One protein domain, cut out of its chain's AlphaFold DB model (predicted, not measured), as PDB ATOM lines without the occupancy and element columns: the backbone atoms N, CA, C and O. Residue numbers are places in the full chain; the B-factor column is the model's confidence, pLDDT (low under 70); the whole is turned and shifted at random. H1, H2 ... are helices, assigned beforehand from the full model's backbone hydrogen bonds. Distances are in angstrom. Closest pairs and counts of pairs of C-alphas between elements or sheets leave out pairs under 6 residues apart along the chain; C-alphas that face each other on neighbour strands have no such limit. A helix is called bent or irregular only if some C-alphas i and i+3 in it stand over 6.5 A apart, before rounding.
ATOM      1  N   LEU A 548      35.640  -5.847  10.235       86.19
ATOM      2  CA  LEU A 548      34.863  -5.877   8.997       86.19
ATOM      3  C   LEU A 548      34.952  -4.555   8.233       86.19
ATOM      4  O   LEU A 548      35.283  -4.576   7.045       86.19
ATOM      5  N   HIS A 549      34.738  -3.419   8.896       87.69
ATOM      6  CA  HIS A 549      34.862  -2.098   8.274       87.69
ATOM      7  C   HIS A 549      36.292  -1.792   7.854       87.69
ATOM      8  O   HIS A 549      36.511  -1.338   6.730       87.69
ATOM      9  N   CYS A 550      37.278  -2.146   8.680       88.31
ATOM     10  CA  CYS A 550      38.689  -2.034   8.324       88.31
ATOM     11  C   CYS A 550      39.014  -2.802   7.035       88.31
ATOM     12  O   CYS A 550      39.706  -2.272   6.160       88.31
ATOM     13  N   VAL A 551      38.514  -4.036   6.894       88.94
ATOM     14  CA  VAL A 551      38.718  -4.850   5.686       88.94
ATOM     15  C   VAL A 551      37.934  -4.295   4.498       88.94
ATOM     16  O   VAL A 551      38.482  -4.228   3.398       88.94
ATOM     17  N   SER A 552      36.695  -3.846   4.697       89.00
ATOM     18  CA  SER A 552      35.878  -3.232   3.643       89.00
ATOM     19  C   SER A 552      36.529  -1.961   3.085       89.00
ATOM     20  O   SER A 552      36.744  -1.852   1.873       89.00
ATOM     21  N   LEU A 553      36.963  -1.053   3.969       88.69
ATOM     22  CA  LEU A 553      37.749   0.124   3.606       88.69
ATOM     23  C   LEU A 553      39.034  -0.277   2.893       88.69
ATOM     24  O   LEU A 553      39.332   0.271   1.843       88.69
ATOM     25  N   GLU A 554      39.791  -1.249   3.403       86.75
ATOM     26  CA  GLU A 554      41.043  -1.661   2.767       86.75
ATOM     27  C   GLU A 554      40.857  -2.155   1.340       86.75
ATOM     28  O   GLU A 554      41.635  -1.816   0.447       86.75
ATOM     29  N   LYS A 555      39.838  -2.985   1.116       87.06
ATOM     30  CA  LYS A 555      39.647  -3.619  -0.185       87.06
ATOM     31  C   LYS A 555      38.992  -2.690  -1.202       87.06
ATOM     32  O   LYS A 555      39.139  -2.944  -2.399       87.06
ATOM     33  N   ARG A 556      38.333  -1.610  -0.766       86.56
ATOM     34  CA  ARG A 556      37.641  -0.661  -1.655       86.56
ATOM     35  C   ARG A 556      38.313   0.715  -1.763       86.56
ATOM     36  O   ARG A 556      38.225   1.324  -2.828       86.56
ATOM     37  N   ALA A 557      39.021   1.197  -0.741       77.31
ATOM     38  CA  ALA A 557      39.519   2.578  -0.655       77.31
ATOM     39  C   ALA A 557      40.319   3.082  -1.872       77.31
ATOM     40  O   ALA A 557      40.053   4.215  -2.280       77.31
ATOM     41  N   PRO A 558      41.216   2.304  -2.517       77.75
ATOM     42  CA  PRO A 558      41.949   2.789  -3.691       77.75
ATOM     43  C   PRO A 558      41.033   3.209  -4.852       77.75
ATOM     44  O   PRO A 558      41.271   4.224  -5.509       77.75
ATOM     45  N   LEU A 559      39.950   2.458  -5.084       81.00
ATOM     46  CA  LEU A 559      38.960   2.773  -6.117       81.00
ATOM     47  C   LEU A 559      38.103   3.980  -5.714       81.00
ATOM     48  O   LEU A 559      37.830   4.849  -6.541       81.00
ATOM     49  N   ILE A 560      37.728   4.062  -4.434       84.06
ATOM     50  CA  ILE A 560      36.939   5.171  -3.883       84.06
ATOM     51  C   ILE A 560      37.702   6.487  -4.020       84.06
ATOM     52  O   ILE A 560      37.165   7.436  -4.583       84.06
ATOM     53  N   LEU A 561      38.964   6.522  -3.582       81.75
ATOM     54  CA  LEU A 561      39.839   7.694  -3.661       81.75
ATOM     55  C   LEU A 561      40.018   8.187  -5.098       81.75
ATOM     56  O   LEU A 561      39.935   9.388  -5.359       81.75
ATOM     57  N   LYS A 562      40.209   7.261  -6.042       81.19
ATOM     58  CA  LYS A 562      40.289   7.578  -7.472       81.19
ATOM     59  C   LYS A 562      38.997   8.224  -7.981       81.19
ATOM     60  O   LYS A 562      39.068   9.204  -8.720       81.19
ATOM     61  N   ASN A 563      37.836   7.715  -7.566       82.12
ATOM     62  CA  ASN A 563      36.538   8.255  -7.963       82.12
ATOM     63  C   ASN A 563      36.285   9.639  -7.345       82.12
ATOM     64  O   ASN A 563      36.050  10.590  -8.082       82.12
ATOM     65  N   ILE A 564      36.419   9.799  -6.027       84.25
ATOM     66  CA  ILE A 564      36.149  11.088  -5.364       84.25
ATOM     67  C   ILE A 564      37.125  12.196  -5.788       84.25
ATOM     68  O   ILE A 564      36.719  13.352  -5.876       84.25
ATOM     69  N   ARG A 565      38.390  11.868  -6.109       83.06
ATOM     70  CA  ARG A 565      39.339  12.832  -6.703       83.06
ATOM     71  C   ARG A 565      38.935  13.204  -8.131       83.06
ATOM     72  O   ARG A 565      38.943  14.381  -8.470       83.06
ATOM     73  N   ARG A 566      38.536  12.224  -8.952       80.88
ATOM     74  CA  ARG A 566      38.097  12.449 -10.342       80.88
ATOM     75  C   ARG A 566      36.866  13.352 -10.436       80.88
ATOM     76  O   ARG A 566      36.788  14.148 -11.363       80.88
ATOM     77  N   PHE A 567      35.922  13.217  -9.506       78.69
ATOM     78  CA  PHE A 567      34.677  13.993  -9.489       78.69
ATOM     79  C   PHE A 567      34.746  15.259  -8.615       78.69
ATOM     80  O   PHE A 567      33.757  15.974  -8.505       78.69
ATOM     81  N   GLY A 568      35.903  15.571  -8.014       81.25
ATOM     82  CA  GLY A 568      36.092  16.790  -7.215       81.25
ATOM     83  C   GLY A 568      35.371  16.797  -5.860       81.25
ATOM     84  O   GLY A 568      35.245  17.850  -5.239       81.25
ATOM     85  N   CYS A 569      34.914  15.641  -5.372       85.31
ATOM     86  CA  CYS A 569      34.135  15.521  -4.134       85.31
ATOM     87  C   CYS A 569      35.003  15.432  -2.865       85.31
ATOM     88  O   CYS A 569      34.484  15.558  -1.758       85.31
ATOM     89  N   LEU A 570      36.320  15.220  -3.003       86.56
ATOM     90  CA  LEU A 570      37.224  14.971  -1.870       86.56
ATOM     91  C   LEU A 570      37.193  16.093  -0.820       86.56
ATOM     92  O   LEU A 570      37.103  15.795   0.365       86.56
ATOM     93  N   LEU A 571      37.235  17.362  -1.239       85.12
ATOM     94  CA  LEU A 571      37.223  18.494  -0.304       85.12
ATOM     95  C   LEU A 571      35.928  18.543   0.508       85.12
ATOM     96  O   LEU A 571      35.989  18.658   1.722       85.12
ATOM     97  N   LYS A 572      34.772  18.366  -0.143       85.94
ATOM     98  CA  LYS A 572      33.462  18.361   0.526       85.94
ATOM     99  C   LYS A 572      33.362  17.247   1.569       85.94
ATOM    100  O   LYS A 572      32.916  17.485   2.685       85.94
ATOM    101  N   ILE A 573      33.838  16.049   1.221       88.00
ATOM    102  CA  ILE A 573      33.875  14.902   2.136       88.00
ATOM    103  C   ILE A 573      34.795  15.185   3.330       88.00
ATOM    104  O   ILE A 573      34.399  14.962   4.470       88.00
ATOM    105  N   LEU A 574      36.007  15.702   3.090       88.44
ATOM    106  CA  LEU A 574      36.954  16.029   4.162       88.44
ATOM    107  C   LEU A 574      36.429  17.142   5.074       88.44
ATOM    108  O   LEU A 574      36.563  17.027   6.287       88.44
ATOM    109  N   SER A 575      35.786  18.171   4.518       84.69
ATOM    110  CA  SER A 575      35.169  19.249   5.296       84.69
ATOM    111  C   SER A 575      34.064  18.741   6.223       84.69
ATOM    112  O   SER A 575      33.980  19.196   7.363       84.69
ATOM    113  N   ARG A 576      33.244  17.778   5.778       83.31
ATOM    114  CA  ARG A 576      32.245  17.143   6.648       83.31
ATOM    115  C   ARG A 576      32.903  16.346   7.772       83.31
ATOM    116  O   ARG A 576      32.558  16.529   8.933       83.31
ATOM    117  N   LEU A 577      33.892  15.510   7.448       86.25
ATOM    118  CA  LEU A 577      34.607  14.714   8.454       86.25
ATOM    119  C   LEU A 577      35.355  15.589   9.472       86.25
ATOM    120  O   LEU A 577      35.401  15.243  10.649       86.25
ATOM    121  N   HIS A 578      35.896  16.733   9.047       86.25
ATOM    122  CA  HIS A 578      36.479  17.732   9.945       86.25
ATOM    123  C   HIS A 578      35.454  18.251  10.955       86.25
ATOM    124  O   HIS A 578      35.719  18.287  12.152       86.25
ATOM    125  N   ARG A 579      34.258  18.621  10.475       77.69
ATOM    126  CA  ARG A 579      33.190  19.177  11.314       77.69
ATOM    127  C   ARG A 579      32.684  18.171  12.343       77.69
ATOM    128  O   ARG A 579      32.454  18.544  13.483       77.69
ATOM    129  N   CYS A 580      32.614  16.894  11.969       75.00
ATOM    130  CA  CYS A 580      32.312  15.800  12.893       75.00
ATOM    131  C   CYS A 580      33.470  15.469  13.862       75.00
ATOM    132  O   CYS A 580      33.398  14.464  14.566       75.00
ATOM    133  N   GLY A 581      34.567  16.239  13.860       79.69
ATOM    134  CA  GLY A 581      35.730  16.023  14.725       79.69
ATOM    135  C   GLY A 581      36.554  14.776  14.387       79.69
ATOM    136  O   GLY A 581      37.351  14.325  15.207       79.69
ATOM    137  N   ILE A 582      36.371  14.187  13.200       86.31
ATOM    138  CA  ILE A 582      37.036  12.935  12.803       86.31
ATOM    139  C   ILE A 582      38.469  13.201  12.340       86.31
ATOM    140  O   ILE A 582      39.385  12.453  12.698       86.31
ATOM    141  N   PHE A 583      38.661  14.254  11.542       89.75
ATOM    142  CA  PHE A 583      39.975  14.667  11.055       89.75
ATOM    143  C   PHE A 583      40.389  16.025  11.592       89.75
ATOM    144  O   PHE A 583      39.544  16.890  11.788       89.75
ATOM    145  N   THR A 584      41.694  16.206  11.780       89.69
ATOM    146  CA  THR A 584      42.310  17.512  12.037       89.69
ATOM    147  C   THR A 584      42.683  18.218  10.728       89.69
ATOM    148  O   THR A 584      42.814  17.580   9.681       89.69
ATOM    149  N   GLU A 585      42.913  19.531  10.782       87.44
ATOM    150  CA  GLU A 585      43.418  20.316   9.640       87.44
ATOM    151  C   GLU A 585      44.735  19.752   9.062       87.44
ATOM    152  O   GLU A 585      44.924  19.700   7.841       87.44
ATOM    153  N   ASP A 586      45.623  19.245   9.924       87.31
ATOM    154  CA  ASP A 586      46.886  18.617   9.511       87.31
ATOM    155  C   ASP A 586      46.645  17.319   8.726       87.31
ATOM    156  O   ASP A 586      47.255  17.085   7.678       87.31
ATOM    157  N   GLU A 587      45.720  16.475   9.200       89.00
ATOM    158  CA  GLU A 587      45.339  15.234   8.518       89.00
ATOM    159  C   GLU A 587      44.693  15.531   7.156       89.00
ATOM    160  O   GLU A 587      45.003  14.868   6.163       89.00
ATOM    161  N   ILE A 588      43.847  16.562   7.074       87.44
ATOM    162  CA  ILE A 588      43.197  16.998   5.828       87.44
ATOM    163  C   ILE A 588      44.232  17.464   4.810       87.44
ATOM    164  O   ILE A 588      44.209  17.006   3.663       87.44
ATOM    165  N   THR A 589      45.165  18.318   5.232       85.94
ATOM    166  CA  THR A 589      46.253  18.815   4.381       85.94
ATOM    167  C   THR A 589      47.093  17.651   3.854       85.94
ATOM    168  O   THR A 589      47.342  17.545   2.651       85.94
ATOM    169  N   ALA A 590      47.431  16.692   4.722       85.69
ATOM    170  CA  ALA A 590      48.188  15.504   4.341       85.69
ATOM    171  C   ALA A 590      47.443  14.601   3.335       85.69
ATOM    172  O   ALA A 590      48.086  13.959   2.501       85.69
ATOM    173  N   ILE A 591      46.110  14.516   3.388       84.56
ATOM    174  CA  ILE A 591      45.297  13.711   2.453       84.56
ATOM    175  C   ILE A 591      45.202  14.364   1.060       84.56
ATOM    176  O   ILE A 591      45.059  13.659   0.048       84.56
ATOM    177  N   GLN A 592      45.274  15.696   0.993       80.88
ATOM    178  CA  GLN A 592      45.171  16.460  -0.254       80.88
ATOM    179  C   GLN A 592      46.425  16.364  -1.133       80.88
ATOM    180  O   GLN A 592      46.330  16.584  -2.341       80.88
ATOM    181  N   GLU A 593      47.575  15.983  -0.571       80.50
ATOM    182  CA  GLU A 593      48.822  15.874  -1.329       80.50
ATOM    183  C   GLU A 593      48.701  14.890  -2.524       80.50
ATOM    184  O   GLU A 593      48.203  13.759  -2.377       80.50
ATOM    185  N   PRO A 594      49.135  15.303  -3.735       59.69
ATOM    186  CA  PRO A 594      48.817  14.598  -4.978       59.69
ATOM    187  C   PRO A 594      49.439  13.194  -5.125       59.69
ATOM    188  O   PRO A 594      48.857  12.382  -5.842       59.69
ATOM    189  N   ASP A 595      50.481  12.832  -4.368       59.25
ATOM    190  CA  ASP A 595      51.269  11.601  -4.597       59.25
ATOM    191  C   ASP A 595      51.110  10.476  -3.547       59.25
ATOM    192  O   ASP A 595      51.811   9.466  -3.599       59.25
ATOM    193  N   GLN A 596      50.182  10.592  -2.588       60.28
ATOM    194  CA  GLN A 596      50.074   9.655  -1.451       60.28
ATOM    195  C   GLN A 596      48.679   9.005  -1.354       60.28
ATOM    196  O   GLN A 596      47.890   9.268  -0.446       60.28
ATOM    197  N   GLY A 597      48.366   8.127  -2.314       58.56
ATOM    198  CA  GLY A 597      47.027   7.571  -2.578       58.56
ATOM    199  C   GLY A 597      46.363   6.683  -1.511       58.56
ATOM    200  O   GLY A 597      45.319   6.121  -1.809       58.56
ATOM    201  N   ASN A 598      46.906   6.564  -0.293       66.44
ATOM    202  CA  ASN A 598      46.367   5.698   0.773       66.44
ATOM    203  C   ASN A 598      46.211   6.387   2.146       66.44
ATOM    204  O   ASN A 598      45.787   5.741   3.105       66.44
ATOM    205  N   ARG A 599      46.524   7.686   2.273       80.88
ATOM    206  CA  ARG A 599      46.478   8.387   3.572       80.88
ATOM    207  C   ARG A 599      45.075   8.454   4.169       80.88
ATOM    208  O   ARG A 599      44.925   8.145   5.343       80.88
ATOM    209  N   LEU A 600      44.046   8.738   3.363       82.62
ATOM    210  CA  LEU A 600      42.651   8.753   3.835       82.62
ATOM    211  C   LEU A 600      42.271   7.425   4.504       82.62
ATOM    212  O   LEU A 600      41.718   7.416   5.595       82.62
ATOM    213  N   GLN A 601      42.611   6.301   3.869       84.06
ATOM    214  CA  GLN A 601      42.345   4.971   4.413       84.06
ATOM    215  C   GLN A 601      43.135   4.722   5.703       84.06
ATOM    216  O   GLN A 601      42.584   4.181   6.657       84.06
ATOM    217  N   SER A 602      44.421   5.084   5.720       84.81
ATOM    218  CA  SER A 602      45.284   4.926   6.894       84.81
ATOM    219  C   SER A 602      44.751   5.703   8.091       84.81
ATOM    220  O   SER A 602      44.687   5.150   9.184       84.81
ATOM    221  N   TYR A 603      44.348   6.957   7.879       88.31
ATOM    222  CA  TYR A 603      43.784   7.783   8.937       88.31
ATOM    223  C   TYR A 603      42.427   7.244   9.382       88.31
ATOM    224  O   TYR A 603      42.279   6.999  10.569       88.31
ATOM    225  N   LEU A 604      41.485   6.960   8.464       87.19
ATOM    226  CA  LEU A 604      40.166   6.406   8.820       87.19
ATOM    227  C   LEU A 604      40.279   5.120   9.644       87.19
ATOM    228  O   LEU A 604      39.606   5.009  10.656       87.19
ATOM    229  N   LYS A 605      41.149   4.177   9.258       85.25
ATOM    230  CA  LYS A 605      41.362   2.922  10.002       85.25
ATOM    231  C   LYS A 605      41.841   3.134  11.441       85.25
ATOM    232  O   LYS A 605      41.618   2.264  12.273       85.25
ATOM    233  N   GLY A 606      42.529   4.241  11.713       84.06
ATOM    234  CA  GLY A 606      42.966   4.621  13.058       84.06
ATOM    235  C   GLY A 606      41.911   5.383  13.863       84.06
ATOM    236  O   GLY A 606      42.196   5.783  14.988       84.06
ATOM    237  N   LYS A 607      40.722   5.630  13.294       87.69
ATOM    238  CA  LYS A 607      39.587   6.263  13.977       87.69
ATOM    239  C   LYS A 607      38.585   5.201  14.453       87.69
ATOM    240  O   LYS A 607      38.794   3.996  14.314       87.69
ATOM    241  N   ASN A 608      37.495   5.670  15.046       84.12
ATOM    242  CA  ASN A 608      36.407   4.835  15.539       84.12
ATOM    243  C   ASN A 608      35.444   4.407  14.423       84.12
ATOM    244  O   ASN A 608      35.493   4.887  13.289       84.12
ATOM    245  N   ASP A 609      34.539   3.500  14.762       81.31
ATOM    246  CA  ASP A 609      33.534   3.004  13.825       81.31
ATOM    247  C   ASP A 609      32.535   4.094  13.391       81.31
ATOM    248  O   ASP A 609      32.107   4.139  12.239       81.31
ATOM    249  N   PHE A 610      32.260   5.067  14.266       80.62
ATOM    250  CA  PHE A 610      31.533   6.286  13.908       80.62
ATOM    251  C   PHE A 610      32.135   6.999  12.689       80.62
ATOM    252  O   PHE A 610      31.397   7.408  11.790       80.62
ATOM    253  N   ALA A 611      33.467   7.089  12.599       85.31
ATOM    254  CA  ALA A 611      34.135   7.703  11.459       85.31
ATOM    255  C   ALA A 611      33.863   6.970  10.137       85.31
ATOM    256  O   ALA A 611      33.764   7.606   9.086       85.31
ATOM    257  N   PHE A 612      33.706   5.643  10.174       87.19
ATOM    258  CA  PHE A 612      33.340   4.856   8.997       87.19
ATOM    259  C   PHE A 612      31.931   5.202   8.502       87.19
ATOM    260  O   PHE A 612      31.741   5.425   7.302       87.19
ATOM    261  N   TYR A 613      30.958   5.307   9.408       83.19
ATOM    262  CA  TYR A 613      29.584   5.660   9.049       83.19
ATOM    263  C   TYR A 613      29.457   7.097   8.563       83.19
ATOM    264  O   TYR A 613      28.819   7.327   7.535       83.19
ATOM    265  N   GLN A 614      30.135   8.045   9.215       83.25
ATOM    266  CA  GLN A 614      30.186   9.427   8.740       83.25
ATOM    267  C   GLN A 614      30.856   9.539   7.370       83.25
ATOM    268  O   GLN A 614      30.402  10.306   6.524       83.25
ATOM    269  N   PHE A 615      31.879   8.728   7.091       88.12
ATOM    270  CA  PHE A 615      32.471   8.662   5.756       88.12
ATOM    271  C   PHE A 615      31.504   8.081   4.716       88.12
ATOM    272  O   PHE A 615      31.406   8.615   3.610       88.12
ATOM    273  N   CYS A 616      30.754   7.029   5.055       86.38
ATOM    274  CA  CYS A 616      29.727   6.470   4.173       86.38
ATOM    275  C   CYS A 616      28.598   7.478   3.895       86.38
ATOM    276  O   CYS A 616      28.215   7.644   2.738       86.38
ATOM    277  N   GLY A 617      28.127   8.201   4.916       82.62
ATOM    278  CA  GLY A 617      27.154   9.288   4.761       82.62
ATOM    279  C   GLY A 617      27.699  10.436   3.904       82.62
ATOM    280  O   GLY A 617      27.036  10.895   2.978       82.62
ATOM    281  N   ALA A 618      28.958  10.837   4.114       85.00
ATOM    282  CA  ALA A 618      29.603  11.868   3.303       85.00
ATOM    283  C   ALA A 618      29.740  11.456   1.828       85.00
ATOM    284  O   ALA A 618      29.565  12.286   0.934       85.00
ATOM    285  N   LEU A 619      30.033  10.181   1.551       86.62
ATOM    286  CA  LEU A 619      30.029   9.637   0.193       86.62
ATOM    287  C   LEU A 619      28.625   9.677  -0.421       86.62
ATOM    288  O   LEU A 619      28.493  10.082  -1.577       86.62
ATOM    289  N   HIS A 620      27.601   9.277   0.335       82.06
ATOM    290  CA  HIS A 620      26.209   9.323  -0.107       82.06
ATOM    291  C   HIS A 620      25.813  10.730  -0.565       82.06
ATOM    292  O   HIS A 620      25.474  10.924  -1.733       82.06
ATOM    293  N   ASP A 621      25.992  11.718   0.311       79.31
ATOM    294  CA  ASP A 621      25.562  13.100   0.074       79.31
ATOM    295  C   ASP A 621      26.343  13.815  -1.037       79.31
ATOM    296  O   ASP A 621      25.929  14.861  -1.529       79.31
ATOM    297  N   ASN A 622      27.467  13.240  -1.472       83.25
ATOM    298  CA  ASN A 622      28.270  13.742  -2.585       83.25
ATOM    299  C   ASN A 622      28.116  12.899  -3.867       83.25
ATOM    300  O   ASN A 622      29.022  12.873  -4.701       83.25
ATOM    301  N   GLY A 623      26.984  12.204  -4.038       81.44
ATOM    302  CA  GLY A 623      26.643  11.486  -5.274       81.44
ATOM    303  C   GLY A 623      27.340  10.131  -5.436       81.44
ATOM    304  O   GLY A 623      27.372   9.569  -6.530       81.44
ATOM    305  N   HIS A 624      27.903   9.583  -4.357       84.44
ATOM    306  CA  HIS A 624      28.570   8.279  -4.341       84.44
ATOM    307  C   HIS A 624      27.810   7.236  -3.502       84.44
ATOM    308  O   HIS A 624      28.425   6.328  -2.937       84.44
ATOM    309  N   ALA A 625      26.476   7.313  -3.476       79.94
ATOM    310  CA  ALA A 625      25.580   6.402  -2.752       79.94
ATOM    311  C   ALA A 625      25.886   4.912  -2.994       79.94
ATOM    312  O   ALA A 625      26.066   4.147  -2.046       79.94
ATOM    313  N   GLN A 626      26.065   4.502  -4.257       79.81
ATOM    314  CA  GLN A 626      26.415   3.115  -4.592       79.81
ATOM    315  C   GLN A 626      27.745   2.686  -3.954       79.81
ATOM    316  O   GLN A 626      27.887   1.554  -3.501       79.81
ATOM    317  N   THR A 627      28.726   3.588  -3.887       84.81
ATOM    318  CA  THR A 627      30.032   3.292  -3.288       84.81
ATOM    319  C   THR A 627      29.930   3.134  -1.772       84.81
ATOM    320  O   THR A 627      30.524   2.202  -1.229       84.81
ATOM    321  N   ALA A 628      29.154   3.999  -1.110       84.44
ATOM    322  CA  ALA A 628      28.857   3.902   0.316       84.44
ATOM    323  C   ALA A 628      28.131   2.587   0.657       84.44
ATOM    324  O   ALA A 628      28.542   1.873   1.570       84.44
ATOM    325  N   ARG A 629      27.131   2.189  -0.142       79.94
ATOM    326  CA  ARG A 629      26.375   0.937   0.073       79.94
ATOM    327  C   ARG A 629      27.269  -0.290  -0.052       79.94
ATOM    328  O   ARG A 629      27.201  -1.202   0.764       79.94
ATOM    329  N   LEU A 630      28.176  -0.286  -1.029       85.56
ATOM    330  CA  LEU A 630      29.136  -1.376  -1.195       85.56
ATOM    331  C   LEU A 630      30.178  -1.449  -0.063       85.56
ATOM    332  O   LEU A 630      30.705  -2.530   0.193       85.56
ATOM    333  N   LEU A 631      30.475  -0.339   0.629       87.88
ATOM    334  CA  LEU A 631      31.293  -0.365   1.849       87.88
ATOM    335  C   LEU A 631      30.569  -1.054   3.015       87.88
ATOM    336  O   LEU A 631      31.231  -1.690   3.832       87.88
ATOM    337  N   ARG A 632      29.237  -0.962   3.056       85.06
ATOM    338  CA  ARG A 632      28.361  -1.443   4.139       85.06
ATOM    339  C   ARG A 632      27.788  -2.847   3.915       85.06
ATOM    340  O   ARG A 632      27.090  -3.364   4.776       85.06
ATOM    341  N   LEU A 633      28.146  -3.517   2.816       85.19
ATOM    342  CA  LEU A 633      27.837  -4.944   2.609       85.19
ATOM    343  C   LEU A 633      28.213  -5.866   3.779       85.19
ATOM    344  O   LEU A 633      27.492  -6.843   3.976       85.19
ATOM    345  N   PRO A 634      29.303  -5.628   4.539       85.56
ATOM    346  CA  PRO A 634      29.593  -6.450   5.702       85.56
ATOM    347  C   PRO A 634      28.487  -6.374   6.758       85.56
ATOM    348  O   PRO A 634      28.166  -7.414   7.317       85.56
ATOM    349  N   ASP A 635      27.881  -5.203   6.981       80.44
ATOM    350  CA  ASP A 635      26.778  -5.033   7.941       80.44
ATOM    351  C   ASP A 635      25.561  -5.837   7.504       80.44
ATOM    352  O   ASP A 635      25.087  -6.691   8.245       80.44
ATOM    353  N   LEU A 636      25.143  -5.658   6.246       78.88
ATOM    354  CA  LEU A 636      24.038  -6.409   5.647       78.88
ATOM    355  C   LEU A 636      24.269  -7.927   5.729       78.88
ATOM    356  O   LEU A 636      23.391  -8.692   6.118       78.88
ATOM    357  N   ALA A 637      25.486  -8.386   5.423       82.75
ATOM    358  CA  ALA A 637      25.840  -9.797   5.547       82.75
ATOM    359  C   ALA A 637      25.818 -10.285   7.008       82.75
ATOM    360  O   ALA A 637      25.555 -11.463   7.271       82.75
ATOM    361  N   MET A 638      26.110  -9.408   7.971       83.44
ATOM    362  CA  MET A 638      26.060  -9.723   9.395       83.44
ATOM    363  C   MET A 638      24.630  -9.803   9.942       83.44
ATOM    364  O   MET A 638      24.439 -10.577  10.882       83.44
ATOM    365  N   GLU A 639      23.644  -9.151   9.322       75.62
ATOM    366  CA  GLU A 639      22.221  -9.244   9.700       75.62
ATOM    367  C   GLU A 639      21.531 -10.532   9.240       75.62
ATOM    368  O   GLU A 639      20.647 -11.039   9.928       75.62
ATOM    369  N   LEU A 640      21.958 -11.106   8.113       76.38
ATOM    370  CA  LEU A 640      21.392 -12.362   7.613       76.38
ATOM    371  C   LEU A 640      21.652 -13.535   8.578       76.38
ATOM    372  O   LEU A 640      22.681 -13.561   9.247       76.38
ATOM    373  N   PRO A 641      20.801 -14.559   8.677       80.31
ATOM    374  CA  PRO A 641      21.131 -15.745   9.465       80.31
ATOM    375  C   PRO A 641      22.338 -16.501   8.856       80.31
ATOM    376  O   PRO A 641      22.719 -16.300   7.702       80.31
ATOM    377  N   GLU A 642      23.064 -17.285   9.664       78.44
ATOM    378  CA  GLU A 642      24.358 -17.860   9.243       78.44
ATOM    379  C   GLU A 642      24.234 -18.873   8.086       78.44
ATOM    380  O   GLU A 642      25.160 -19.027   7.288       78.44
ATOM    381  N   ASP A 643      23.082 -19.522   7.965       81.56
ATOM    382  CA  ASP A 643      22.704 -20.420   6.874       81.56
ATOM    383  C   ASP A 643      22.580 -19.702   5.519       81.56
ATOM    384  O   ASP A 643      23.047 -20.243   4.511       81.56
ATOM    385  N   ALA A 644      22.079 -18.462   5.497       84.31
ATOM    386  CA  ALA A 644      21.979 -17.640   4.285       84.31
ATOM    387  C   ALA A 644      23.354 -17.352   3.648       84.31
ATOM    388  O   ALA A 644      23.484 -17.227   2.429       84.31
ATOM    389  N   LEU A 645      24.436 -17.340   4.441       84.94
ATOM    390  CA  LEU A 645      25.796 -17.169   3.909       84.94
ATOM    391  C   LEU A 645      26.182 -18.298   2.934       84.94
ATOM    392  O   LEU A 645      26.992 -18.083   2.030       84.94
ATOM    393  N   SER A 646      25.599 -19.490   3.092       84.12
ATOM    394  CA  SER A 646      25.810 -20.611   2.177       84.12
ATOM    395  C   SER A 646      25.265 -20.315   0.784       84.12
ATOM    396  O   SER A 646      26.001 -20.449  -0.198       84.12
ATOM    397  N   GLY A 647      24.013 -19.863   0.700       85.50
ATOM    398  CA  GLY A 647      23.368 -19.537  -0.568       85.50
ATOM    399  C   GLY A 647      24.085 -18.397  -1.292       85.50
ATOM    400  O   GLY A 647      24.392 -18.526  -2.480       85.50
ATOM    401  N   ILE A 648      24.524 -17.362  -0.563       89.06
ATOM    402  CA  ILE A 648      25.368 -16.281  -1.108       89.06
ATOM    403  C   ILE A 648      26.650 -16.835  -1.738       89.06
ATOM    404  O   ILE A 648      26.996 -16.491  -2.869       89.06
ATOM    405  N   LEU A 649      27.383 -17.689  -1.019       89.44
ATOM    406  CA  LEU A 649      28.646 -18.236  -1.515       89.44
ATOM    407  C   LEU A 649      28.448 -19.112  -2.756       89.44
ATOM    408  O   LEU A 649      29.264 -19.040  -3.675       89.44
ATOM    409  N   HIS A 650      27.375 -19.903  -2.798       89.00
ATOM    410  CA  HIS A 650      27.025 -20.717  -3.959       89.00
ATOM    411  C   HIS A 650      26.711 -19.849  -5.186       89.00
ATOM    412  O   HIS A 650      27.343 -20.044  -6.227       89.00
ATOM    413  N   ARG A 651      25.863 -18.819  -5.040       90.25
ATOM    414  CA  ARG A 651      25.564 -17.852  -6.114       90.25
ATOM    415  C   ARG A 651      26.831 -17.171  -6.640       90.25
ATOM    416  O   ARG A 651      27.040 -17.064  -7.846       90.25
ATOM    417  N   LEU A 652      27.738 -16.761  -5.750       91.38
ATOM    418  CA  LEU A 652      29.000 -16.124  -6.147       91.38
ATOM    419  C   LEU A 652      29.948 -17.059  -6.911       91.38
ATOM    420  O   LEU A 652      30.739 -16.587  -7.734       91.38
ATOM    421  N   VAL A 653      29.903 -18.366  -6.647       91.88
ATOM    422  CA  VAL A 653      30.652 -19.349  -7.438       91.88
ATOM    423  C   VAL A 653      30.010 -19.538  -8.813       91.88
ATOM    424  O   VAL A 653      30.728 -19.521  -9.811       91.88
ATOM    425  N   GLU A 654      28.682 -19.647  -8.885       91.06
ATOM    426  CA  GLU A 654      27.937 -19.782 -10.148       91.06
ATOM    427  C   GLU A 654      28.159 -18.586 -11.082       91.06
ATOM    428  O   GLU A 654      28.392 -18.755 -12.280       91.06
ATOM    429  N   GLN A 655      28.203 -17.374 -10.523       90.25
ATOM    430  CA  GLN A 655      28.499 -16.142 -11.261       90.25
ATOM    431  C   GLN A 655      29.991 -15.966 -11.607       90.25
ATOM    432  O   GLN A 655      30.393 -14.933 -12.148       90.25
ATOM    433  N   ASN A 656      30.837 -16.964 -11.319       88.44
ATOM    434  CA  ASN A 656      32.292 -16.936 -11.514       88.44
ATOM    435  C   ASN A 656      32.987 -15.760 -10.801       88.44
ATOM    436  O   ASN A 656      34.035 -15.275 -11.237       88.44
ATOM    437  N   VAL A 657      32.415 -15.288  -9.692       89.38
ATOM    438  CA  VAL A 657      32.978 -14.197  -8.891       89.38
ATOM    439  C   VAL A 657      34.060 -14.725  -7.956       89.38
ATOM    440  O   VAL A 657      35.092 -14.075  -7.779       89.38
ATOM    441  N   ILE A 658      33.859 -15.899  -7.359       90.00
ATOM    442  CA  ILE A 658      34.846 -16.584  -6.515       90.00
ATOM    443  C   ILE A 658      35.001 -18.042  -6.956       90.00
ATOM    444  O   ILE A 658      34.101 -18.623  -7.549       90.00
ATOM    445  N   THR A 659      36.143 -18.662  -6.657       90.75
ATOM    446  CA  THR A 659      36.354 -20.087  -6.967       90.75
ATOM    447  C   THR A 659      35.790 -20.995  -5.870       90.75
ATOM    448  O   THR A 659      35.722 -20.605  -4.701       90.75
ATOM    449  N   HIS A 660      35.511 -22.264  -6.190       89.12
ATOM    450  CA  HIS A 660      35.187 -23.281  -5.176       89.12
ATOM    451  C   HIS A 660      36.266 -23.412  -4.085       89.12
ATOM    452  O   HIS A 660      35.957 -23.723  -2.933       89.12
ATOM    453  N   GLN A 661      37.538 -23.160  -4.413       88.50
ATOM    454  CA  GLN A 661      38.620 -23.146  -3.428       88.50
ATOM    455  C   GLN A 661      38.505 -21.947  -2.476       88.50
ATOM    456  O   GLN A 661      38.747 -22.095  -1.279       88.50
ATOM    457  N   ASN A 662      38.091 -20.778  -2.976       88.12
ATOM    458  CA  ASN A 662      37.810 -19.616  -2.133       88.12
ATOM    459  C   ASN A 662      36.604 -19.863  -1.224       88.12
ATOM    460  O   ASN A 662      36.696 -19.563  -0.039       88.12
ATOM    461  N   MET A 663      35.536 -20.479  -1.735       89.06
ATOM    462  CA  MET A 663      34.371 -20.869  -0.933       89.06
ATOM    463  C   MET A 663      34.768 -21.789   0.233       89.06
ATOM    464  O   MET A 663      34.417 -21.524   1.381       89.06
ATOM    465  N   LYS A 664      35.582 -22.823  -0.025       88.38
ATOM    466  CA  LYS A 664      36.115 -23.703   1.035       88.38
ATOM    467  C   LYS A 664      36.981 -22.954   2.049       88.38
ATOM    468  O   LYS A 664      37.004 -23.330   3.214       88.38
ATOM    469  N   HIS A 665      37.717 -21.933   1.614       89.50
ATOM    470  CA  HIS A 665      38.542 -21.115   2.501       89.50
ATOM    471  C   HIS A 665      37.690 -20.229   3.414       89.50
ATOM    472  O   HIS A 665      37.967 -20.170   4.604       89.50
ATOM    473  N   VAL A 666      36.630 -19.609   2.882       88.62
ATOM    474  CA  VAL A 666      35.659 -18.843   3.678       88.62
ATOM    475  C   VAL A 666      35.013 -19.740   4.734       88.62
ATOM    476  O   VAL A 666      34.993 -19.378   5.900       88.62
ATOM    477  N   TRP A 667      34.573 -20.946   4.362       87.00
ATOM    478  CA  TRP A 667      33.918 -21.882   5.286       87.00
ATOM    479  C   TRP A 667      34.791 -22.409   6.426       87.00
ATOM    480  O   TRP A 667      34.253 -22.848   7.439       87.00
ATOM    481  N   ARG A 668      36.118 -22.394   6.271       88.69
ATOM    482  CA  ARG A 668      37.052 -22.838   7.320       88.69
ATOM    483  C   ARG A 668      37.176 -21.844   8.471       88.69
ATOM    484  O   ARG A 668      37.713 -22.215   9.509       88.69
ATOM    485  N   GLU A 669      36.723 -20.608   8.286       90.75
ATOM    486  CA  GLU A 669      36.757 -19.599   9.337       90.75
ATOM    487  C   GLU A 669      35.734 -19.938  10.436       90.75
ATOM    488  O   GLU A 669      34.582 -20.252  10.120       90.75
ATOM    489  N   PRO A 670      36.120 -19.876  11.721       83.62
ATOM    490  CA  PRO A 670      35.282 -20.379  12.805       83.62
ATOM    491  C   PRO A 670      34.107 -19.457  13.148       83.62
ATOM    492  O   PRO A 670      33.055 -19.950  13.542       83.62
ATOM    493  N   MET A 671      34.248 -18.138  12.986       86.62
ATOM    494  CA  MET A 671      33.188 -17.169  13.292       86.62
ATOM    495  C   MET A 671      32.612 -16.532  12.027       86.62
ATOM    496  O   MET A 671      33.355 -16.206  11.099       86.62
ATOM    497  N   LYS A 672      31.304 -16.243  12.017       85.75
ATOM    498  CA  LYS A 672      30.618 -15.555  10.907       85.75
ATOM    499  C   LYS A 672      31.334 -14.272  10.463       85.75
ATOM    500  O   LYS A 672      31.578 -14.081   9.275       85.75
ATOM    501  N   MET A 673      31.768 -13.447  11.416       84.75
ATOM    502  CA  MET A 673      32.544 -12.232  11.143       84.75
ATOM    503  C   MET A 673      33.828 -12.522  10.343       84.75
ATOM    504  O   MET A 673      34.156 -11.809   9.396       84.75
ATOM    505  N   GLN A 674      34.558 -13.587  10.681       88.94
ATOM    506  CA  GLN A 674      35.776 -13.975   9.964       88.94
ATOM    507  C   GLN A 674      35.453 -14.530   8.574       88.94
ATOM    508  O   GLN A 674      36.154 -14.190   7.622       88.94
ATOM    509  N   LYS A 675      34.359 -15.293   8.429       90.56
ATOM    510  CA  LYS A 675      33.859 -15.760   7.124       90.56
ATOM    511  C   LYS A 675      33.582 -14.575   6.191       90.56
ATOM    512  O   LYS A 675      34.137 -14.519   5.092       90.56
ATOM    513  N   VAL A 676      32.802 -13.591   6.649       89.62
ATOM    514  CA  VAL A 676      32.489 -12.369   5.883       89.62
ATOM    515  C   VAL A 676      33.770 -11.592   5.564       89.62
ATOM    516  O   VAL A 676      34.010 -11.243   4.410       89.62
ATOM    517  N   SER A 677      34.659 -11.401   6.542       89.88
ATOM    518  CA  SER A 677      35.948 -10.730   6.331       89.88
ATOM    519  C   SER A 677      36.796 -11.421   5.252       89.88
ATOM    520  O   SER A 677      37.312 -10.774   4.339       89.88
ATOM    521  N   THR A 678      36.904 -12.750   5.305       91.50
ATOM    522  CA  THR A 678      37.647 -13.551   4.327       91.50
ATOM    523  C   THR A 678      37.001 -13.492   2.942       91.50
ATOM    524  O   THR A 678      37.728 -13.380   1.951       91.50
ATOM    525  N   LEU A 679      35.669 -13.467   2.846       92.12
ATOM    526  CA  LEU A 679      34.956 -13.273   1.582       92.12
ATOM    527  C   LEU A 679      35.304 -11.925   0.932       92.12
ATOM    528  O   LEU A 679      35.716 -11.899  -0.230       92.12
ATOM    529  N   LEU A 680      35.241 -10.823   1.687       91.12
ATOM    530  CA  LEU A 680      35.577  -9.479   1.188       91.12
ATOM    531  C   LEU A 680      37.010  -9.411   0.643       91.12
ATOM    532  O   LEU A 680      37.256  -8.792  -0.395       91.12
ATOM    533  N   ARG A 681      37.967 -10.091   1.294       91.56
ATOM    534  CA  ARG A 681      39.347 -10.189   0.788       91.56
ATOM    535  C   ARG A 681      39.398 -10.904  -0.562       91.56
ATOM    536  O   ARG A 681      40.017 -10.387  -1.493       91.56
ATOM    537  N   LYS A 682      38.700 -12.035  -0.712       90.88
ATOM    538  CA  LYS A 682      38.660 -12.809  -1.970       90.88
ATOM    539  C   LYS A 682      37.945 -12.097  -3.116       90.88
ATOM    540  O   LYS A 682      38.230 -12.386  -4.278       90.88
ATOM    541  N   LEU A 683      37.080 -11.127  -2.827       89.62
ATOM    542  CA  LEU A 683      36.480 -10.290  -3.865       89.62
ATOM    543  C   LEU A 683      37.475  -9.325  -4.524       89.62
ATOM    544  O   LEU A 683      37.243  -8.948  -5.670       89.62
ATOM    545  N   ARG A 684      38.585  -8.972  -3.862       88.50
ATOM    546  CA  ARG A 684      39.593  -8.023  -4.374       88.50
ATOM    547  C   ARG A 684      40.949  -8.658  -4.702       88.50
ATOM    548  O   ARG A 684      41.606  -8.211  -5.638       88.50
ATOM    549  N   GLU A 685      41.394  -9.652  -3.934       87.31
ATOM    550  CA  GLU A 685      42.720 -10.273  -4.084       87.31
ATOM    551  C   GLU A 685      42.956 -10.812  -5.502       87.31
ATOM    552  O   GLU A 685      42.194 -11.637  -5.998       87.31
ATOM    553  N   GLY A 686      44.034 -10.352  -6.149       81.00
ATOM    554  CA  GLY A 686      44.445 -10.821  -7.476       81.00
ATOM    555  C   GLY A 686      43.569 -10.351  -8.646       81.00
ATOM    556  O   GLY A 686      43.770 -10.836  -9.756       81.00
ATOM    557  N   LYS A 687      42.624  -9.425  -8.427       86.50
ATOM    558  CA  LYS A 687      41.681  -8.939  -9.450       86.50
ATOM    559  C   LYS A 687      41.938  -7.492  -9.864       86.50
ATOM    560  O   LYS A 687      42.396  -6.673  -9.064       86.50
ATOM    561  N   ARG A 688      41.586  -7.152 -11.108       86.75
ATOM    562  CA  ARG A 688      41.587  -5.763 -11.607       86.75
ATOM    563  C   ARG A 688      40.420  -4.960 -11.025       86.75
ATOM    564  O   ARG A 688      39.436  -5.534 -10.568       86.75
ATOM    565  N   ASP A 689      40.491  -3.627 -11.101       84.62
ATOM    566  CA  ASP A 689      39.468  -2.730 -10.531       84.62
ATOM    567  C   ASP A 689      38.042  -3.065 -10.982       84.62
ATOM    568  O   ASP A 689      37.147  -3.159 -10.146       84.62
ATOM    569  N   TYR A 690      37.834  -3.304 -12.279       85.12
ATOM    570  CA  TYR A 690      36.502  -3.613 -12.804       85.12
ATOM    571  C   TYR A 690      36.005  -5.011 -12.381       85.12
ATOM    572  O   TYR A 690      34.809  -5.199 -12.182       85.12
ATOM    573  N   GLU A 691      36.908  -5.987 -12.230       85.50
ATOM    574  CA  GLU A 691      36.581  -7.362 -11.817       85.50
ATOM    575  C   GLU A 691      36.203  -7.403 -10.335       85.50
ATOM    576  O   GLU A 691      35.245  -8.073  -9.952       85.50
ATOM    577  N   ALA A 692      36.935  -6.652  -9.508       86.25
ATOM    578  CA  ALA A 692      36.614  -6.478  -8.100       86.25
ATOM    579  C   ALA A 692      35.274  -5.751  -7.929       86.25
ATOM    580  O   ALA A 692      34.419  -6.223  -7.186       86.25
ATOM    581  N   GLU A 693      35.056  -4.645  -8.649       86.88
ATOM    582  CA  GLU A 693      33.813  -3.873  -8.550       86.88
ATOM    583  C   GLU A 693      32.592  -4.682  -9.002       86.88
ATOM    584  O   GLU A 693      31.568  -4.664  -8.320       86.88
ATOM    585  N   ARG A 694      32.717  -5.468 -10.083       88.75
ATOM    586  CA  ARG A 694      31.696  -6.454 -10.457       88.75
ATOM    587  C   ARG A 694      31.447  -7.427  -9.308       88.75
ATOM    588  O   ARG A 694      30.307  -7.595  -8.907       88.75
ATOM    589  N   GLY A 695      32.495  -8.011  -8.728       88.38
ATOM    590  CA  GLY A 695      32.341  -8.978  -7.642       88.38
ATOM    591  C   GLY A 695      31.607  -8.441  -6.410       88.38
ATOM    592  O   GLY A 695      30.804  -9.157  -5.822       88.38
ATOM    593  N   PHE A 696      31.823  -7.176  -6.041       89.38
ATOM    594  CA  PHE A 696      31.065  -6.536  -4.961       89.38
ATOM    595  C   PHE A 696      29.601  -6.258  -5.338       89.38
ATOM    596  O   PHE A 696      28.731  -6.377  -4.479       89.38
ATOM    597  N   LYS A 697      29.308  -5.919  -6.601       87.62
ATOM    598  CA  LYS A 697      27.925  -5.764  -7.090       87.62
ATOM    599  C   LYS A 697      27.164  -7.093  -7.103       87.62
ATOM    600  O   LYS A 697      26.003  -7.117  -6.724       87.62
ATOM    601  N   GLU A 698      27.829  -8.185  -7.465       89.19
ATOM    602  CA  GLU A 698      27.244  -9.533  -7.423       89.19
ATOM    603  C   GLU A 698      27.028 -10.010  -5.978       89.19
ATOM    604  O   GLU A 698      25.985 -10.576  -5.670       89.19
ATOM    605  N   LEU A 699      27.965  -9.724  -5.056       89.62
ATOM    606  CA  LEU A 699      27.756  -9.981  -3.619       89.62
ATOM    607  C   LEU A 699      26.540  -9.215  -3.103       89.62
ATOM    608  O   LEU A 699      25.736  -9.764  -2.357       89.62
ATOM    609  N   ARG A 700      26.404  -7.953  -3.510       86.44
ATOM    610  CA  ARG A 700      25.242  -7.141  -3.172       86.44
ATOM    611  C   ARG A 700      23.949  -7.791  -3.668       86.44
ATOM    612  O   ARG A 700      23.039  -7.944  -2.867       86.44
ATOM    613  N   ALA A 701      23.867  -8.153  -4.949       85.31
ATOM    614  CA  ALA A 701      22.679  -8.792  -5.517       85.31
ATOM    615  C   ALA A 701      22.314 -10.074  -4.751       85.31
ATOM    616  O   ALA A 701      21.186 -10.208  -4.299       85.31
ATOM    617  N   ALA A 702      23.303 -10.930  -4.477       87.19
ATOM    618  CA  ALA A 702      23.092 -12.155  -3.713       87.19
ATOM    619  C   ALA A 702      22.569 -11.904  -2.285       87.19
ATOM    620  O   ALA A 702      21.741 -12.670  -1.809       87.19
ATOM    621  N   ILE A 703      23.026 -10.846  -1.604       84.44
ATOM    622  CA  ILE A 703      22.512 -10.459  -0.277       84.44
ATOM    623  C   ILE A 703      21.040 -10.030  -0.358       84.44
ATOM    624  O   ILE A 703      20.250 -10.462   0.475       84.44
ATOM    625  N   TYR A 704      20.663  -9.217  -1.353       78.81
ATOM    626  CA  TYR A 704      19.273  -8.772  -1.523       78.81
ATOM    627  C   TYR A 704      18.332  -9.908  -1.909       78.81
ATOM    628  O   TYR A 704      17.200  -9.943  -1.431       78.81
ATOM    629  N   ASP A 705      18.790 -10.837  -2.747       82.00
ATOM    630  CA  ASP A 705      17.996 -12.002  -3.130       82.00
ATOM    631  C   ASP A 705      17.684 -12.870  -1.901       82.00
ATOM    632  O   ASP A 705      16.531 -13.230  -1.687       82.00
ATOM    633  N   GLU A 706      18.675 -13.128  -1.038       81.44
ATOM    634  CA  GLU A 706      18.472 -13.845   0.234       81.44
ATOM    635  C   GLU A 706      17.547 -13.084   1.193       81.44
ATOM    636  O   GLU A 706      16.654 -13.673   1.801       81.44
ATOM    637  N   GLU A 707      17.730 -11.769   1.332       72.94
ATOM    638  CA  GLU A 707      16.880 -10.926   2.178       72.94
ATOM    639  C   GLU A 707      15.415 -10.962   1.702       72.94
ATOM    640  O   GLU A 707      14.492 -11.134   2.501       72.94
ATOM    641  N   SER A 708      15.194 -10.893   0.386       71.44
ATOM    642  CA  SER A 708      13.873 -11.009  -0.236       71.44
ATOM    643  C   SER A 708      13.279 -12.414  -0.088       71.44
ATOM    644  O   SER A 708      12.082 -12.551   0.172       71.44
ATOM    645  N   GLU A 709      14.077 -13.474  -0.227       73.94
ATOM    646  CA  GLU A 709      13.657 -14.868  -0.003       73.94
ATOM    647  C   GLU A 709      13.225 -15.092   1.462       73.94
ATOM    648  O   GLU A 709      12.191 -15.714   1.723       73.94
ATOM    649  N   LEU A 710      13.934 -14.496   2.427       65.00
ATOM    650  CA  LEU A 710      13.580 -14.533   3.853       65.00
ATOM    651  C   LEU A 710      12.287 -13.766   4.169       65.00
ATOM    652  O   LEU A 710      11.497 -14.217   4.999       65.00
ATOM    653  N   LEU A 711      12.054 -12.631   3.503       53.41
ATOM    654  CA  LEU A 711      10.832 -11.828   3.650       53.41
ATOM    655  C   LEU A 711       9.612 -12.456   2.952       53.41
ATOM    656  O   LEU A 711       8.479 -12.212   3.367       53.41
ATOM    657  N   SER A 712       9.829 -13.262   1.906       46.50
ATOM    658  CA  SER A 712       8.772 -13.881   1.092       46.50
ATOM    659  C   SER A 712       8.430 -15.323   1.476       46.50
ATOM    660  O   SER A 712       7.392 -15.821   1.045       46.50
ATOM    661  N   SER A 713       9.237 -15.991   2.307       34.16
ATOM    662  CA  SER A 713       8.982 -17.360   2.773       34.16
ATOM    663  C   SER A 713       7.813 -17.429   3.781       34.16
ATOM    664  O   SER A 713       7.993 -17.058   4.948       34.16
TER     665      SER A 713
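This is residues 548 to 713 of the 734 residues of the protein "uncharacterized protein LOC106166304" of Lingula unguis (UniProt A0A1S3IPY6). Two helical lobes sit end to end along the longest axis, with H1a between them: one lobe holds H1b, H2, H3, H4 and H5, the other H6, H7, H8, H9 and H10. H5 folds back on itself beside H2, and the long H10 crosses H7 along one side of the second lobe. The printed part has 166 residues with ten named helices, H1 to H10 in chain order, and no named strand; the class is all helix, with packing part aligned and part crossed. The whole is compact, with a radius of gyration of the C-alphas of 16.6 A and spans of 48 by 32 by 29 A.

By its hydrogen bonds H1, residues 548 to 566, was assigned as one helix, but it is bent: C-alphas 555 and 558 are 7.7 A apart. Its arms are H1a, residues 548 to 555, 10.6 A long from C-alpha 548 at (34.863, -5.877, 8.997), and H1b, residues 558 to 566, 12.3 A long. H2 is residues 570 to 579, 14.4 A; H3 585 to 592; H4 599 to 605. H5, residues 609 to 631, 12.6 A from first to last C-alpha, is irregular, with C-alphas 623 and 626 8.4 A apart and a kink of 155 degrees near residue 624. H6 is residues 633 to 639; H7 644 to 654, 15.8 A; H8 660 to 667; H9 672 to 684, 19.3 A. H10, residues 689 to 712, 34.7 A, ends at C-alpha 712 at (8.772, -13.881, 1.092).

H1a touches H9 at a shallow tilt of 9 degrees, the same way, closest at the C-alphas of Leu 548 and Ser 677, 5.6 A. It also touches H4, closest at Cys 550 and Lys 605, C-alphas 5.9 A apart, and H5, at Ser 552 and Leu 631, 5.7 A. H1b and H4 are near each other. H2 touches H5, closest C-alphas Ile 573 and Ala 618, 5.4 A. H2 and H3 form a hairpin and only just touch, with 3 pairs of C-alphas within 8 A. H6 touches H9, closest C-alphas Pro 634 and Val 676, 6.6 A. H7 and H8 form a hairpin, as do H8 and H9. H10 touches H7 at a steep tilt of 44 degrees, closest C-alphas Ile 648 and Ala 702, 5.4 A. H3 and H8, for instance, are apart. Every O i to N i+4 pair is within hydrogen-bond range in H1a, H1b, H2, H3, H4, H6, H7, H8 and H10; in H5 it is 14 of 19 and in H9 8 of 9.

The C-alphas farthest apart, those of Asp 586 and Ser 713, are 52.7 A apart. The printed part has no cut. The link from H3 to H4 is short, the others are tight. The mean pLDDT of the printed part is 83.7; residues 594 to 598 and 710 to 713 are under 70.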